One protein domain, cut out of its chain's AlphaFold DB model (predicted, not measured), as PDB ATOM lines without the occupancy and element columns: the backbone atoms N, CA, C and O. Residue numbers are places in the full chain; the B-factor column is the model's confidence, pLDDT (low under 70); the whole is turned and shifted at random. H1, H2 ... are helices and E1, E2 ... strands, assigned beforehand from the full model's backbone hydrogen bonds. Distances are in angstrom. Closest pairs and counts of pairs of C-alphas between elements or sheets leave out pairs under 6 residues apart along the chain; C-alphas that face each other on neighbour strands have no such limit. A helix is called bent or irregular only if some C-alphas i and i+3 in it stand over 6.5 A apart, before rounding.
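This is residues 116 to 224 of the 224 residues of an uncharacterized protein of Araneus ventricosus (UniProt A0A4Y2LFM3). One long helix, H2, forms the core, with H1 side by side with it, H3 folding back from its far end as a helical hairpin, and H6 crossing it steeply. The short helices H4 and H5 pack on the first half of H2, and a small two-strand hairpin, E1 and E2, makes an arm at one end of the long axis. The printed part has 109 residues, with six named helices and two named strands in the order H1, E1, E2, H2, H3, H4, H5, H6; the sheet, E1 - E2, is antiparallel and the class is mostly helix. The whole is only just compact, close to loose, with a radius of gyration of the C-alphas of 15.2 A, and its elongated outline spans 53 by 29 by 27 A.

Strands E1, residues 130 to 133, and E2, residues 139 to 142, are an antiparallel hairpin at 143 degrees; N 132 and O 140 are within hydrogen-bond range at 2.8 A, as are N 142 and O 130 at 2.9 A. A tight link leads from E2 to H2, residues 145 to 167, the hub, which touches the five other helices. H1, residues 117 to 128, touches H2 at a shallow tilt of 22 degrees, opposite ways, the closest C-alphas being those of Cys 117 and Cys 158, 5.6 A apart. H3, residues 169 to 181, makes a helical hairpin with H2 at a shallow tilt of 27 degrees; H2 touches it with residues 160 to 164 alone, and the closest C-alphas, those of Thr 164 and Leu 172, are 5.5 A apart. H6, residues 208 to 222, touches residues 150 to 157 of H2 alone, opposite ways at a steep tilt of 67 degrees, only just short of about perpendicular; the C-alphas of Ile 153 and Ala 214 are closest, at 6.3 A. Two of the 3 touching helix pairs with a tilt are at a shallow tilt, a packing only just mostly aligned. H4, residues 184 to 188, touches H2, closest at the C-alphas of Cys 149 and Tyr 188, 5.6 A. H5, residues 191 to 194, touches H2, closest at the C-alphas of Arg 146 and Tyr 193, 4.7 A. H1 and H6 are apart, as are H3 and H6. In H2, H3, H4 and H6 every O i to N i+4 pair is within hydrogen-bond range, in H1 6 of 8 are, and H5 is too short for such a pair.

H2 is 32.1 A from first to last C-alpha, from C-alpha 145 at (230.085, 15.494, -48.342) to C-alpha 167. H6 is 21.4 A long, H3 18.2 A and H1 17.6 A; H1 is only just irregular, its C-alphas 124 and 127 being 6.9 A apart. H1 begins with C-alpha 117 at (226.109, 31.311, -37.722), and H6 ends with C-alpha 222 at (219.856, 7.143, -37.614).

The C-alphas of Glu 136 and Arg 170, the two farthest apart, are 53.2 A from each other. Residues 165 to 170, of which 165 to 167 belong to H2, stand free. The printed part has no cut; the link from H5 to H6, residues 195 to 207, is long and the others are tight. Mean pLDDT of the printed part is 90.0, and residues 223 to 224 are under 70.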
ATOM      1  N   ASN A 116     226.015  35.303 -36.354       96.12
ATOM      2  CA  ASN A 116     227.296  34.903 -36.938       96.12
ATOM      3  C   ASN A 116     227.280  33.458 -37.456       96.12
ATOM      4  O   ASN A 116     228.294  33.008 -37.985       96.12
ATOM      5  N   CYS A 117     226.161  32.730 -37.360       95.62
ATOM      6  CA  CYS A 117     226.109  31.311 -37.722       95.62
ATOM      7  C   CYS A 117     226.606  30.992 -39.147       95.62
ATOM      8  O   CYS A 117     227.330  30.003 -39.300       95.62
ATOM      9  N   PRO A 118     226.301  31.791 -40.196       92.75
ATOM     10  CA  PRO A 118     226.880  31.565 -41.520       92.75
ATOM     11  C   PRO A 118     228.408  31.689 -41.525       92.75
ATOM     12  O   PRO A 118     229.082  30.847 -42.112       92.75
ATOM     13  N   GLN A 119     228.952  32.685 -40.821       94.88
ATOM     14  CA  GLN A 119     230.396  32.890 -40.711       94.88
ATOM     15  C   GLN A 119     231.063  31.762 -39.916       94.88
ATOM     16  O   GLN A 119     232.083  31.247 -40.354       94.88
ATOM     17  N   GLU A 120     230.475  31.325 -38.800       94.31
ATOM     18  CA  GLU A 120     230.984  30.182 -38.025       94.31
ATOM     19  C   GLU A 120     230.992  28.892 -38.854       94.31
ATOM     20  O   GLU A 120     231.931  28.098 -38.782       94.31
ATOM     21  N   THR A 121     229.966  28.699 -39.688       92.94
ATOM     22  CA  THR A 121     229.886  27.565 -40.616       92.94
ATOM     23  C   THR A 121     230.970  27.657 -41.690       92.94
ATOM     24  O   THR A 121     231.625  26.659 -41.989       92.94
ATOM     25  N   ASP A 122     231.201  28.842 -42.257       92.25
ATOM     26  CA  ASP A 122     232.277  29.068 -43.224       92.25
ATOM     27  C   ASP A 122     233.663  28.854 -42.603       92.25
ATOM     28  O   ASP A 122     234.509  28.191 -43.208       92.25
ATOM     29  N   ASP A 123     233.884  29.341 -41.383       93.94
ATOM     30  CA  ASP A 123     235.127  29.157 -40.635       93.94
ATOM     31  C   ASP A 123     235.389  27.676 -40.339       93.94
ATOM     32  O   ASP A 123     236.521  27.211 -40.494       93.94
ATOM     33  N   PHE A 124     234.343  26.913 -40.003       94.06
ATOM     34  CA  PHE A 124     234.423  25.460 -39.859       94.06
ATOM     35  C   PHE A 124     234.767  24.758 -41.181       94.06
ATOM     36  O   PHE A 124     235.566  23.825 -41.192       94.06
ATOM     37  N   LEU A 125     234.188  25.193 -42.304       93.00
ATOM     38  CA  LEU A 125     234.404  24.573 -43.615       93.00
ATOM     39  C   LEU A 125     235.773  24.901 -44.225       93.00
ATOM     40  O   LEU A 125     236.307  24.092 -44.987       93.00
ATOM     41  N   ASN A 126     236.335  26.073 -43.920       92.19
ATOM     42  CA  ASN A 126     237.556  26.595 -44.538       92.19
ATOM     43  C   ASN A 126     238.741  25.608 -44.541       92.19
ATOM     44  O   ASN A 126     239.323  25.417 -45.610       92.19
ATOM     45  N   PRO A 127     239.084  24.919 -43.432       92.19
ATOM     46  CA  PRO A 127     240.173  23.938 -43.410       92.19
ATOM     47  C   PRO A 127     239.966  22.735 -44.340       92.19
ATOM     48  O   PRO A 127     240.930  22.060 -44.700       92.19
ATOM     49  N   TYR A 128     238.721  22.450 -44.725       90.50
ATOM     50  CA  TYR A 128     238.352  21.283 -45.524       90.50
ATOM     51  C   TYR A 128     238.112  21.607 -47.003       90.50
ATOM     52  O   TYR A 128     237.909  20.685 -47.797       90.50
ATOM     53  N   ARG A 129     238.136  22.891 -47.389       90.00
ATOM     54  CA  ARG A 129     238.008  23.316 -48.788       90.00
ATOM     55  C   ARG A 129     239.245  22.875 -49.563       90.00
ATOM     56  O   ARG A 129     240.350  23.354 -49.321       90.00
ATOM     57  N   LYS A 130     239.053  21.963 -50.513       85.69
ATOM     58  CA  LYS A 130     240.106  21.512 -51.428       85.69
ATOM     59  C   LYS A 130     239.930  22.193 -52.770       85.69
ATOM     60  O   LYS A 130     238.869  22.079 -53.375       85.69
ATOM     61  N   GLU A 131     240.968  22.871 -53.232       85.50
ATOM     62  CA  GLU A 131     241.006  23.411 -54.585       85.50
ATOM     63  C   GLU A 131     241.241  22.270 -55.586       85.50
ATOM     64  O   GLU A 131     242.163  21.464 -55.426       85.50
ATOM     65  N   ILE A 132     240.376  22.166 -56.591       85.25
ATOM     66  CA  ILE A 132     240.421  21.143 -57.637       85.25
ATOM     67  C   ILE A 132     240.350  21.849 -58.996       85.25
ATOM     68  O   ILE A 132     239.477  22.697 -59.181       85.25
ATOM     69  N   PRO A 133     241.227  21.530 -59.962       81.88
ATOM     70  CA  PRO A 133     241.128  22.080 -61.309       81.88
ATOM     71  C   PRO A 133     239.842  21.609 -62.000       81.88
ATOM     72  O   PRO A 133     239.561  20.410 -62.046       81.88
ATOM     73  N   LEU A 134     239.070  22.559 -62.530       79.00
ATOM     74  CA  LEU A 134     237.956  22.305 -63.449       79.00
ATOM     75  C   LEU A 134     238.489  22.117 -64.876       79.00
ATOM     76  O   LEU A 134     238.059  21.208 -65.583       79.00
ATOM     77  N   ASP A 135     239.455  22.951 -65.269       82.38
ATOM     78  CA  ASP A 135     240.188  22.879 -66.533       82.38
ATOM     79  C   ASP A 135     241.616  23.463 -66.385       82.38
ATOM     80  O   ASP A 135     242.114  23.642 -65.274       82.38
ATOM     81  N   GLU A 136     242.308  23.717 -67.502       76.56
ATOM     82  CA  GLU A 136     243.681  24.254 -67.527       76.56
ATOM     83  C   GLU A 136     243.799  25.677 -66.935       76.56
ATOM     84  O   GLU A 136     244.889  26.091 -66.536       76.56
ATOM     85  N   PHE A 137     242.693  26.421 -66.845       75.75
ATOM     86  CA  PHE A 137     242.661  27.835 -66.463       75.75
ATOM     87  C   PHE A 137     241.762  28.134 -65.259       75.75
ATOM     88  O   PHE A 137     241.843  29.235 -64.710       75.75
ATOM     89  N   THR A 138     240.907  27.195 -64.848       71.81
ATOM     90  CA  THR A 138     239.937  27.392 -63.769       71.81
ATOM     91  C   THR A 138     240.023  26.307 -62.701       71.81
ATOM     92  O   THR A 138     240.200  25.120 -62.975       71.81
ATOM     93  N   THR A 139     239.873  26.727 -61.447       77.25
ATOM     94  CA  THR A 139     239.783  25.853 -60.277       77.25
ATOM     95  C   THR A 139     238.441  26.058 -59.578       77.25
ATOM     96  O   THR A 139     237.837  27.130 -59.632       77.25
ATOM     97  N   THR A 140     237.951  25.008 -58.930       81.50
ATOM     98  CA  THR A 140     236.800  25.042 -58.027       81.50
ATOM     99  C   THR A 140     237.218  24.577 -56.642       81.50
ATOM    100  O   THR A 140     238.280  23.988 -56.469       81.50
ATOM    101  N   HIS A 141     236.376  24.824 -55.647       82.06
ATOM    102  CA  HIS A 141     236.578  24.308 -54.301       82.06
ATOM    103  C   HIS A 141     235.554  23.214 -54.033       82.06
ATOM    104  O   HIS A 141     234.356  23.422 -54.214       82.06
ATOM    105  N   VAL A 142     236.024  22.055 -53.579       85.31
ATOM    106  CA  VAL A 142     235.169  20.937 -53.180       85.31
ATOM    107  C   VAL A 142     235.342  20.683 -51.693       85.31
ATOM    108  O   VAL A 142     236.456  20.675 -51.162       85.31
ATOM    109  N   ILE A 143     234.215  20.483 -51.020       88.69
ATOM    110  CA  ILE A 143     234.135  20.115 -49.611       88.69
ATOM    111  C   ILE A 143     233.655  18.662 -49.567       88.69
ATOM    112  O   ILE A 143     232.684  18.344 -50.253       88.69
ATOM    113  N   PRO A 144     234.303  17.770 -48.794       89.81
ATOM    114  CA  PRO A 144     233.812  16.406 -48.634       89.81
ATOM    115  C   PRO A 144     232.373  16.392 -48.105       89.81
ATOM    116  O   PRO A 144     232.057  17.113 -47.161       89.81
ATOM    117  N   GLU A 145     231.519  15.539 -48.663       89.81
ATOM    118  CA  GLU A 145     230.085  15.494 -48.342       89.81
ATOM    119  C   GLU A 145     229.817  15.298 -46.844       89.81
ATOM    120  O   GLU A 145     228.974  15.988 -46.280       89.81
ATOM    121  N   ARG A 146     230.615  14.459 -46.163       90.75
ATOM    122  CA  ARG A 146     230.541  14.269 -44.701       90.75
ATOM    123  C   ARG A 146     230.793  15.556 -43.909       90.75
ATOM    124  O   ARG A 146     230.121  15.833 -42.922       90.75
ATOM    125  N   VAL A 147     231.738  16.376 -44.376       92.75
ATOM    126  CA  VAL A 147     232.071  17.670 -43.762       92.75
ATOM    127  C   VAL A 147     230.939  18.662 -44.018       92.75
ATOM    128  O   VAL A 147     230.578  19.428 -43.128       92.75
ATOM    129  N   HIS A 148     230.362  18.643 -45.223       91.38
ATOM    130  CA  HIS A 148     229.216  19.484 -45.558       91.38
ATOM    131  C   HIS A 148     227.968  19.106 -44.746       91.38
ATOM    132  O   HIS A 148     227.307  19.996 -44.218       91.38
ATOM    133  N   CYS A 149     227.688  17.811 -44.571       93.31
ATOM    134  CA  CYS A 149     226.648  17.331 -43.660       93.31
ATOM    135  C   CYS A 149     226.861  17.907 -42.249       93.31
ATOM    136  O   CYS A 149     225.963  18.554 -41.705       93.31
ATOM    137  N   LEU A 150     228.057  17.713 -41.674       95.31
ATOM    138  CA  LEU A 150     228.356  18.177 -40.320       95.31
ATOM    139  C   LEU A 150     228.202  19.697 -40.210       95.31
ATOM    140  O   LEU A 150     227.620  20.185 -39.245       95.31
ATOM    141  N   SER A 151     228.632  20.456 -41.221       94.88
ATOM    142  CA  SER A 151     228.481  21.912 -41.212       94.88
ATOM    143  C   SER A 151     227.018  22.362 -41.192       94.88
ATOM    144  O   SER A 151     226.707  23.346 -40.526       94.88
ATOM    145  N   GLN A 152     226.099  21.629 -41.835       94.44
ATOM    146  CA  GLN A 152     224.667  21.936 -41.746       94.44
ATOM    147  C   GLN A 152     224.082  21.617 -40.366       94.44
ATOM    148  O   GLN A 152     223.251  22.380 -39.873       94.44
ATOM    149  N   ILE A 153     224.543  20.548 -39.707       95.00
ATOM    150  CA  ILE A 153     224.161  20.245 -38.317       95.00
ATOM    151  C   ILE A 153     224.627  21.371 -37.379       95.00
ATOM    152  O   ILE A 153     223.860  21.846 -36.538       95.00
ATOM    153  N   LEU A 154     225.865  21.846 -37.550       95.56
ATOM    154  CA  LEU A 154     226.421  22.949 -36.762       95.56
ATOM    155  C   LEU A 154     225.705  24.279 -37.030       95.56
ATOM    156  O   LEU A 154     225.422  25.018 -36.085       95.56
ATOM    157  N   LEU A 155     225.353  24.560 -38.288       95.31
ATOM    158  CA  LEU A 155     224.554  25.728 -38.662       95.31
ATOM    159  C   LEU A 155     223.201  25.718 -37.944       95.31
ATOM    160  O   LEU A 155     222.802  26.724 -37.356       95.31
ATOM    161  N   VAL A 156     222.510  24.573 -37.950       95.25
ATOM    162  CA  VAL A 156     221.226  24.408 -37.258       95.25
ATOM    163  C   VAL A 156     221.378  24.602 -35.753       95.25
ATOM    164  O   VAL A 156     220.590  25.347 -35.172       95.25
ATOM    165  N   ASN A 157     222.400  24.003 -35.132       95.19
ATOM    166  CA  ASN A 157     222.700  24.189 -33.709       95.19
ATOM    167  C   ASN A 157     222.852  25.675 -33.355       95.19
ATOM    168  O   ASN A 157     222.205  26.176 -32.435       95.19
ATOM    169  N   CYS A 158     223.664  26.394 -34.131       96.56
ATOM    170  CA  CYS A 158     223.910  27.813 -33.916       96.56
ATOM    171  C   CYS A 158     222.619  28.642 -34.061       96.56
ATOM    172  O   CYS A 158     222.267  29.398 -33.155       96.56
ATOM    173  N   ILE A 159     221.851  28.436 -35.140       95.56
ATOM    174  CA  ILE A 159     220.584  29.152 -35.383       95.56
ATOM    175  C   ILE A 159     219.578  28.890 -34.255       95.56
ATOM    176  O   ILE A 159     218.918  29.811 -33.767       95.56
ATOM    177  N   VAL A 160     219.458  27.635 -33.821       95.38
ATOM    178  CA  VAL A 160     218.594  27.231 -32.706       95.38
ATOM    179  C   VAL A 160     219.036  27.903 -31.404       95.38
ATOM    180  O   VAL A 160     218.184  28.404 -30.662       95.38
ATOM    181  N   GLY A 161     220.342  27.966 -31.138       95.31
ATOM    182  CA  GLY A 161     220.918  28.664 -29.988       95.31
ATOM    183  C   GLY A 161     220.584  30.157 -29.972       95.31
ATOM    184  O   GLY A 161     220.068  30.666 -28.969       95.31
ATOM    185  N   ASP A 162     220.788  30.840 -31.098       96.94
ATOM    186  CA  ASP A 162     220.499  32.268 -31.263       96.94
ATOM    187  C   ASP A 162     219.004  32.570 -31.102       96.94
ATOM    188  O   ASP A 162     218.617  33.465 -30.346       96.94
ATOM    189  N   ILE A 163     218.131  31.787 -31.739       97.12
ATOM    190  CA  ILE A 163     216.673  31.962 -31.634       97.12
ATOM    191  C   ILE A 163     216.185  31.688 -30.211       97.12
ATOM    192  O   ILE A 163     215.330  32.418 -29.698       97.12
ATOM    193  N   THR A 164     216.721  30.663 -29.550       96.19
ATOM    194  CA  THR A 164     216.365  30.348 -28.160       96.19
ATOM    195  C   THR A 164     216.741  31.499 -27.236       96.19
ATOM    196  O   THR A 164     215.922  31.911 -26.410       96.19
ATOM    197  N   THR A 165     217.945  32.044 -27.413       96.75
ATOM    198  CA  THR A 165     218.484  33.139 -26.599       96.75
ATOM    199  C   THR A 165     217.732  34.447 -26.839       96.75
ATOM    200  O   THR A 165     217.341  35.115 -25.881       96.75
ATOM    201  N   ASN A 166     217.470  34.795 -28.100       97.50
ATOM    202  CA  ASN A 166     216.931  36.104 -28.472       97.50
ATOM    203  C   ASN A 166     215.397  36.144 -28.466       97.50
ATOM    204  O   ASN A 166     214.794  37.130 -28.039       97.50
ATOM    205  N   CYS A 167     214.742  35.075 -28.927       97.19
ATOM    206  CA  CYS A 167     213.302  35.059 -29.197       97.19
ATOM    207  C   CYS A 167     212.494  34.171 -28.241       97.19
ATOM    208  O   CYS A 167     211.262  34.321 -28.151       97.19
ATOM    209  N   GLY A 168     213.166  33.301 -27.483       96.50
ATOM    210  CA  GLY A 168     212.582  32.443 -26.455       96.50
ATOM    211  C   GLY A 168     211.875  31.195 -26.995       96.50
ATOM    212  O   GLY A 168     211.726  30.987 -28.197       96.50
ATOM    213  N   LEU A 169     211.372  30.370 -26.071       94.94
ATOM    214  CA  LEU A 169     210.931  28.995 -26.354       94.94
ATOM    215  C   LEU A 169     209.846  28.854 -27.432       94.94
ATOM    216  O   LEU A 169     209.868  27.892 -28.185       94.94
ATOM    217  N   ARG A 170     208.906  29.801 -27.555       94.75
ATOM    218  CA  ARG A 170     207.875  29.719 -28.609       94.75
ATOM    219  C   ARG A 170     208.466  29.857 -30.014       94.75
ATOM    220  O   ARG A 170     208.003  29.187 -30.927       94.75
ATOM    221  N   ALA A 171     209.467  30.724 -30.176       96.06
ATOM    222  CA  ALA A 171     210.160  30.878 -31.450       96.06
ATOM    223  C   ALA A 171     210.984  29.626 -31.762       96.06
ATOM    224  O   ALA A 171     210.913  29.126 -32.876       96.06
ATOM    225  N   LEU A 172     211.656  29.068 -30.745       95.31
ATOM    226  CA  LEU A 172     212.349  27.787 -30.851       95.31
ATOM    227  C   LEU A 172     211.419  26.676 -31.359       95.31
ATOM    228  O   LEU A 172     211.775  25.981 -32.302       95.31
ATOM    229  N   THR A 173     210.223  26.520 -30.782       94.44
ATOM    230  CA  THR A 173     209.265  25.499 -31.238       94.44
ATOM    231  C   THR A 173     208.923  25.665 -32.717       94.44
ATOM    232  O   THR A 173     208.979  24.690 -33.458       94.44
ATOM    233  N   LEU A 174     208.636  26.891 -33.171       95.25
ATOM    234  CA  LEU A 174     208.352  27.151 -34.584       95.25
ATOM    235  C   LEU A 174     209.549  26.800 -35.487       95.25
ATOM    236  O   LEU A 174     209.363  26.224 -36.556       95.25
ATOM    237  N   THR A 175     210.771  27.120 -35.056       95.44
ATOM    238  CA  THR A 175     212.002  26.782 -35.784       95.44
ATOM    239  C   THR A 175     212.226  25.276 -35.870       95.44
ATOM    240  O   THR A 175     212.559  24.781 -36.942       95.44
ATOM    241  N   LEU A 176     212.018  24.531 -34.783       94.25
ATOM    242  CA  LEU A 176     212.153  23.071 -34.792       94.25
ATOM    243  C   LEU A 176     211.096  22.414 -35.690       94.25
ATOM    244  O   LEU A 176     211.423  21.500 -36.442       94.25
ATOM    245  N   GLU A 177     209.860  22.922 -35.687       94.56
ATOM    246  CA  GLU A 177     208.814  22.469 -36.615       94.56
ATOM    247  C   GLU A 177     209.186  22.738 -38.077       94.56
ATOM    248  O   GLU A 177     209.007  21.864 -38.927       94.56
ATOM    249  N   PHE A 178     209.762  23.910 -38.376       93.25
ATOM    250  CA  PHE A 178     210.300  24.207 -39.705       93.25
ATOM    251  C   PHE A 178     211.384  23.199 -40.098       93.25
ATOM    252  O   PHE A 178     211.290  22.595 -41.166       93.25
ATOM    253  N   LEU A 179     212.395  22.992 -39.250       91.81
ATOM    254  CA  LEU A 179     213.527  22.101 -39.534       91.81
ATOM    255  C   LEU A 179     213.065  20.661 -39.783       91.81
ATOM    256  O   LEU A 179     213.487  20.039 -40.758       91.81
ATOM    257  N   ASN A 180     212.145  20.170 -38.951       90.25
ATOM    258  CA  ASN A 180     211.583  18.831 -39.064       90.25
ATOM    259  C   ASN A 180     210.723  18.671 -40.330       90.25
ATOM    260  O   ASN A 180     210.962  17.780 -41.144       90.25
ATOM    261  N   ARG A 181     209.742  19.559 -40.551       90.75
ATOM    262  CA  ARG A 181     208.791  19.432 -41.674       90.75
ATOM    263  C   ARG A 181     209.410  19.757 -43.029       90.75
ATOM    264  O   ARG A 181     208.912  19.269 -44.038       90.75
ATOM    265  N   SER A 182     210.484  20.545 -43.057       87.62
ATOM    266  CA  SER A 182     211.300  20.775 -44.255       87.62
ATOM    267  C   SER A 182     212.384  19.721 -44.471       87.62
ATOM    268  O   SER A 182     213.093  19.814 -45.470       87.62
ATOM    269  N   ALA A 183     212.537  18.757 -43.553       87.50
ATOM    270  CA  ALA A 183     213.623  17.778 -43.540       87.50
ATOM    271  C   ALA A 183     214.997  18.419 -43.797       87.50
ATOM    272  O   ALA A 183     215.813  17.880 -44.544       87.50
ATOM    273  N   PHE A 184     215.229  19.607 -43.220       87.94
ATOM    274  CA  PHE A 184     216.367  20.453 -43.575       87.94
ATOM    275  C   PHE A 184     217.690  19.705 -43.401       87.94
ATOM    276  O   PHE A 184     218.481  19.634 -44.332       87.94
ATOM    277  N   VAL A 185     217.908  19.098 -42.231       87.62
ATOM    278  CA  VAL A 185     219.154  18.377 -41.939       87.62
ATOM    279  C   VAL A 185     219.279  17.126 -42.806       87.62
ATOM    280  O   VAL A 185     220.295  16.970 -43.467       87.62
ATOM    281  N   GLU A 186     218.246  16.283 -42.885       84.56
ATOM    282  CA  GLU A 186     218.240  15.058 -43.709       84.56
ATOM    283  C   GLU A 186     218.581  15.344 -45.177       84.56
ATOM    284  O   GLU A 186     219.320  14.600 -45.819       84.56
ATOM    285  N   ARG A 187     218.085  16.465 -45.703       82.50
ATOM    286  CA  ARG A 187     218.327  16.900 -47.075       82.50
ATOM    287  C   ARG A 187     219.798  17.199 -47.374       82.50
ATOM    288  O   ARG A 187     220.260  16.907 -48.473       82.50
ATOM    289  N   TYR A 188     220.524  17.794 -46.433       85.50
ATOM    290  CA  TYR A 188     221.951  18.095 -46.605       85.50
ATOM    291  C   TYR A 188     222.874  17.054 -45.963       85.50
ATOM    292  O   TYR A 188     224.078  17.037 -46.220       85.50
ATOM    293  N   CYS A 189     222.306  16.182 -45.141       89.31
ATOM    294  CA  CYS A 189     222.974  15.109 -44.440       89.31
ATOM    295  C   CYS A 189     222.193  13.780 -44.580       89.31
ATOM    296  O   CYS A 189     221.701  13.220 -43.590       89.31
ATOM    297  N   PRO A 190     222.054  13.257 -45.814       85.88
ATOM    298  CA  PRO A 190     221.492  11.933 -46.042       85.88
ATOM    299  C   PRO A 190     222.388  10.847 -45.435       85.88
ATOM    300  O   PRO A 190     223.573  11.070 -45.166       85.88
ATOM    301  N   LEU A 191     221.839   9.638 -45.278       85.38
ATOM    302  CA  LEU A 191     222.534   8.492 -44.677       85.38
ATOM    303  C   LEU A 191     223.935   8.255 -45.272       85.38
ATOM    304  O   LEU A 191     224.890   8.020 -44.534       85.38
ATOM    305  N   SER A 192     224.080   8.375 -46.596       83.62
ATOM    306  CA  SER A 192     225.362   8.214 -47.296       83.62
ATOM    307  C   SER A 192     226.450   9.176 -46.816       83.62
ATOM    308  O   SER A 192     227.624   8.824 -46.866       83.62
ATOM    309  N   TYR A 193     226.083  10.375 -46.356       86.62
ATOM    310  CA  TYR A 193     227.034  11.415 -45.952       86.62
ATOM    311  C   TYR A 193     227.352  11.371 -44.457       86.62
ATOM    312  O   TYR A 193     228.422  11.822 -44.058       86.62
ATOM    313  N   ARG A 194     226.450  10.816 -43.638       86.81
ATOM    314  CA  ARG A 194     226.667  10.640 -42.190       86.81
ATOM    315  C   ARG A 194     227.179   9.266 -41.781       86.81
ATOM    316  O   ARG A 194     227.585   9.100 -40.639       86.81
ATOM    317  N   THR A 195     227.188   8.291 -42.688       84.38
ATOM    318  CA  THR A 195     227.799   6.984 -42.413       84.38
ATOM    319  C   THR A 195     229.268   7.177 -42.023       84.38
ATOM    320  O   THR A 195     230.033   7.756 -42.795       84.38
ATOM    321  N   GLY A 196     229.667   6.705 -40.840       83.44
ATOM    322  CA  GLY A 196     231.024   6.891 -40.313       83.44
ATOM    323  C   GLY A 196     231.267   8.243 -39.629       83.44
ATOM    324  O   GLY A 196     232.313   8.438 -39.021       83.44
ATOM    325  N   LEU A 197     230.341   9.206 -39.733       91.06
ATOM    326  CA  LEU A 197     230.548  10.559 -39.204       91.06
ATOM    327  C   LEU A 197     230.482  10.598 -37.676       91.06
ATOM    328  O   LEU A 197     231.176  11.403 -37.063       91.06
ATOM    329  N   LEU A 198     229.650   9.745 -37.072       90.25
ATOM    330  CA  LEU A 198     229.567   9.625 -35.618       90.25
ATOM    331  C   LEU A 198     230.840   8.990 -35.047       90.25
ATOM    332  O   LEU A 198     231.316   9.418 -33.999       90.25
ATOM    333  N   GLU A 199     231.390   7.990 -35.735       91.62
ATOM    334  CA  GLU A 199     232.631   7.319 -35.354       91.62
ATOM    335  C   GLU A 199     233.856   8.227 -35.481       91.62
ATOM    336  O   GLU A 199     234.751   8.127 -34.651       91.62
ATOM    337  N   ASP A 200     233.863   9.114 -36.478       92.25
ATOM    338  CA  ASP A 200     234.963  10.042 -36.765       92.25
ATOM    339  C   ASP A 200     234.753  11.433 -36.120       92.25
ATOM    340  O   ASP A 200     235.445  12.392 -36.472       92.25
ATOM    341  N   ILE A 201     233.761  11.611 -35.235       92.25
ATOM    342  CA  ILE A 201     233.347  12.947 -34.760       92.25
ATOM    343  C   ILE A 201     234.468  13.699 -34.023       92.25
ATOM    344  O   ILE A 201     234.544  14.928 -34.081       92.25
ATOM    345  N   ASP A 202     235.370  12.960 -33.382       92.69
ATOM    346  CA  ASP A 202     236.549  13.445 -32.664       92.69
ATOM    347  C   ASP A 202     237.712  13.846 -33.592       92.69
ATOM    348  O   ASP A 202     238.635  14.544 -33.162       92.69
ATOM    349  N   GLU A 203     237.659  13.494 -34.882       91.25
ATOM    350  CA  GLU A 203     238.591  14.003 -35.899       91.25
ATOM    351  C   GLU A 203     238.333  15.481 -36.245       91.25
ATOM    352  O   GLU A 203     239.181  16.150 -36.854       91.25
ATOM    353  N   PHE A 204     237.159  16.007 -35.888       91.81
ATOM    354  CA  PHE A 204     236.763  17.381 -36.168       91.81
ATOM    355  C   PHE A 204     237.098  18.292 -34.986       91.81
ATOM    356  O   PHE A 204     236.853  17.973 -33.828       91.81
ATOM    357  N   ASN A 205     237.634  19.480 -35.277       89.88
ATOM    358  CA  ASN A 205     237.967  20.475 -34.255       89.88
ATOM    359  C   ASN A 205     236.704  21.211 -33.767       89.88
ATOM    360  O   ASN A 205     236.507  22.389 -34.074       89.88
ATOM    361  N   LEU A 206     235.827  20.493 -33.063       93.88
ATOM    362  CA  LEU A 206     234.568  21.001 -32.519       93.88
ATOM    363  C   LEU A 206     234.744  21.487 -31.076       93.88
ATOM    364  O   LEU A 206     235.553  20.973 -30.306       93.88
ATOM    365  N   THR A 207     233.945  22.473 -30.679       93.06
ATOM    366  CA  THR A 207     233.761  22.786 -29.254       93.06
ATOM    367  C   THR A 207     232.912  21.707 -28.574       93.06
ATOM    368  O   THR A 207     232.098  21.058 -29.224       93.06
ATOM    369  N   GLU A 208     233.005  21.576 -27.246       92.94
ATOM    370  CA  GLU A 208     232.218  20.590 -26.478       92.94
ATOM    371  C   GLU A 208     230.698  20.702 -26.735       92.94
ATOM    372  O   GLU A 208     229.978  19.704 -26.776       92.94
ATOM    373  N   VAL A 209     230.194  21.926 -26.929       90.25
ATOM    374  CA  VAL A 209     228.774  22.176 -27.229       90.25
ATOM    375  C   VAL A 209     228.415  21.711 -28.641       90.25
ATOM    376  O   VAL A 209     227.372  21.086 -28.829       90.25
ATOM    377  N   GLN A 210     229.270  22.002 -29.622       92.94
ATOM    378  CA  GLN A 210     229.082  21.577 -31.010       92.94
ATOM    379  C   GLN A 210     229.131  20.055 -31.140       92.94
ATOM    380  O   GLN A 210     228.243  19.480 -31.760       92.94
ATOM    381  N   GLU A 211     230.114  19.412 -30.511       94.06
ATOM    382  CA  GLU A 211     230.271  17.958 -30.503       94.06
ATOM    383  C   GLU A 211     229.045  17.274 -29.890       94.06
ATOM    384  O   GLU A 211     228.433  16.412 -30.518       94.06
ATOM    385  N   ARG A 212     228.608  17.715 -28.701       93.56
ATOM    386  CA  ARG A 212     227.431  17.139 -28.033       93.56
ATOM    387  C   ARG A 212     226.172  17.245 -28.889       93.56
ATOM    388  O   ARG A 212     225.383  16.302 -28.925       93.56
ATOM    389  N   TRP A 213     225.966  18.390 -29.539       91.38
ATOM    390  CA  TRP A 213     224.813  18.581 -30.414       91.38
ATOM    391  C   TRP A 213     224.911  17.723 -31.673       91.38
ATOM    392  O   TRP A 213     223.937  17.072 -32.036       91.38
ATOM    393  N   ALA A 214     226.086  17.677 -32.304       93.75
ATOM    394  CA  ALA A 214     226.314  16.865 -33.489       93.75
ATOM    395  C   ALA A 214     226.055  15.382 -33.210       93.75
ATOM    396  O   ALA A 214     225.317  14.748 -33.955       93.75
ATOM    397  N   VAL A 215     226.567  14.855 -32.095       94.12
ATOM    398  CA  VAL A 215     226.304  13.475 -31.661       94.12
ATOM    399  C   VAL A 215     224.808  13.230 -31.458       94.12
ATOM    400  O   VAL A 215     224.283  12.233 -31.947       94.12
ATOM    401  N   ALA A 216     224.107  14.128 -30.760       91.75
ATOM    402  CA  ALA A 216     222.675  13.974 -30.510       91.75
ATOM    403  C   ALA A 216     221.853  13.970 -31.810       91.75
ATOM    404  O   ALA A 216     220.970  13.127 -31.968       91.75
ATOM    405  N   GLU A 217     222.162  14.876 -32.739       90.81
ATOM    406  CA  GLU A 217     221.486  14.962 -34.035       90.81
ATOM    407  C   GLU A 217     221.779  13.731 -34.901       90.81
ATOM    408  O   GLU A 217     220.860  13.157 -35.473       90.81
ATOM    409  N   LEU A 218     223.034  13.272 -34.958       90.81
ATOM    410  CA  LEU A 218     223.417  12.083 -35.725       90.81
ATOM    411  C   LEU A 218     222.714  10.817 -35.216       90.81
ATOM    412  O   LEU A 218     222.214  10.042 -36.025       90.81
ATOM    413  N   ILE A 219     222.604  10.651 -33.893       89.31
ATOM    414  CA  ILE A 219     221.848   9.543 -33.291       89.31
ATOM    415  C   ILE A 219     220.364   9.631 -33.666       89.31
ATOM    416  O   ILE A 219     219.789   8.639 -34.098       89.31
ATOM    417  N   TYR A 220     219.747  10.812 -33.531       85.06
ATOM    418  CA  TYR A 220     218.339  11.004 -33.896       85.06
ATOM    419  C   TYR A 220     218.083  10.660 -35.364       85.06
ATOM    420  O   TYR A 220     217.106   9.997 -35.696       85.06
ATOM    421  N   LEU A 221     218.976  11.109 -36.239       81.31
ATOM    422  CA  LEU A 221     218.878  10.895 -37.668       81.31
ATOM    423  C   LEU A 221     218.950   9.410 -38.050       81.31
ATOM    424  O   LEU A 221     218.279   9.028 -39.004       81.31
ATOM    425  N   ASP A 222     219.735   8.587 -37.349       76.12
ATOM    426  CA  ASP A 222     219.856   7.143 -37.614       76.12
ATOM    427  C   ASP A 222     218.664   6.309 -37.124       76.12
ATOM    428  O   ASP A 222     218.470   5.186 -37.595       76.12
ATOM    429  N   ASP A 223     217.839   6.865 -36.236       67.44
ATOM    430  CA  ASP A 223     216.607   6.237 -35.746       67.44
ATOM    431  C   ASP A 223     215.376   6.498 -36.651       67.44
ATOM    432  O   ASP A 223     214.323   5.881 -36.442       67.44
ATOM    433  N   VAL A 224     215.484   7.403 -37.639       59.47
ATOM    434  CA  VAL A 224     214.404   7.838 -38.562       59.47
ATOM    435  C   VAL A 224     214.604   7.275 -39.966       59.47
ATOM    436  O   VAL A 224     213.596   6.787 -40.533       59.47
TER     437      VAL A 224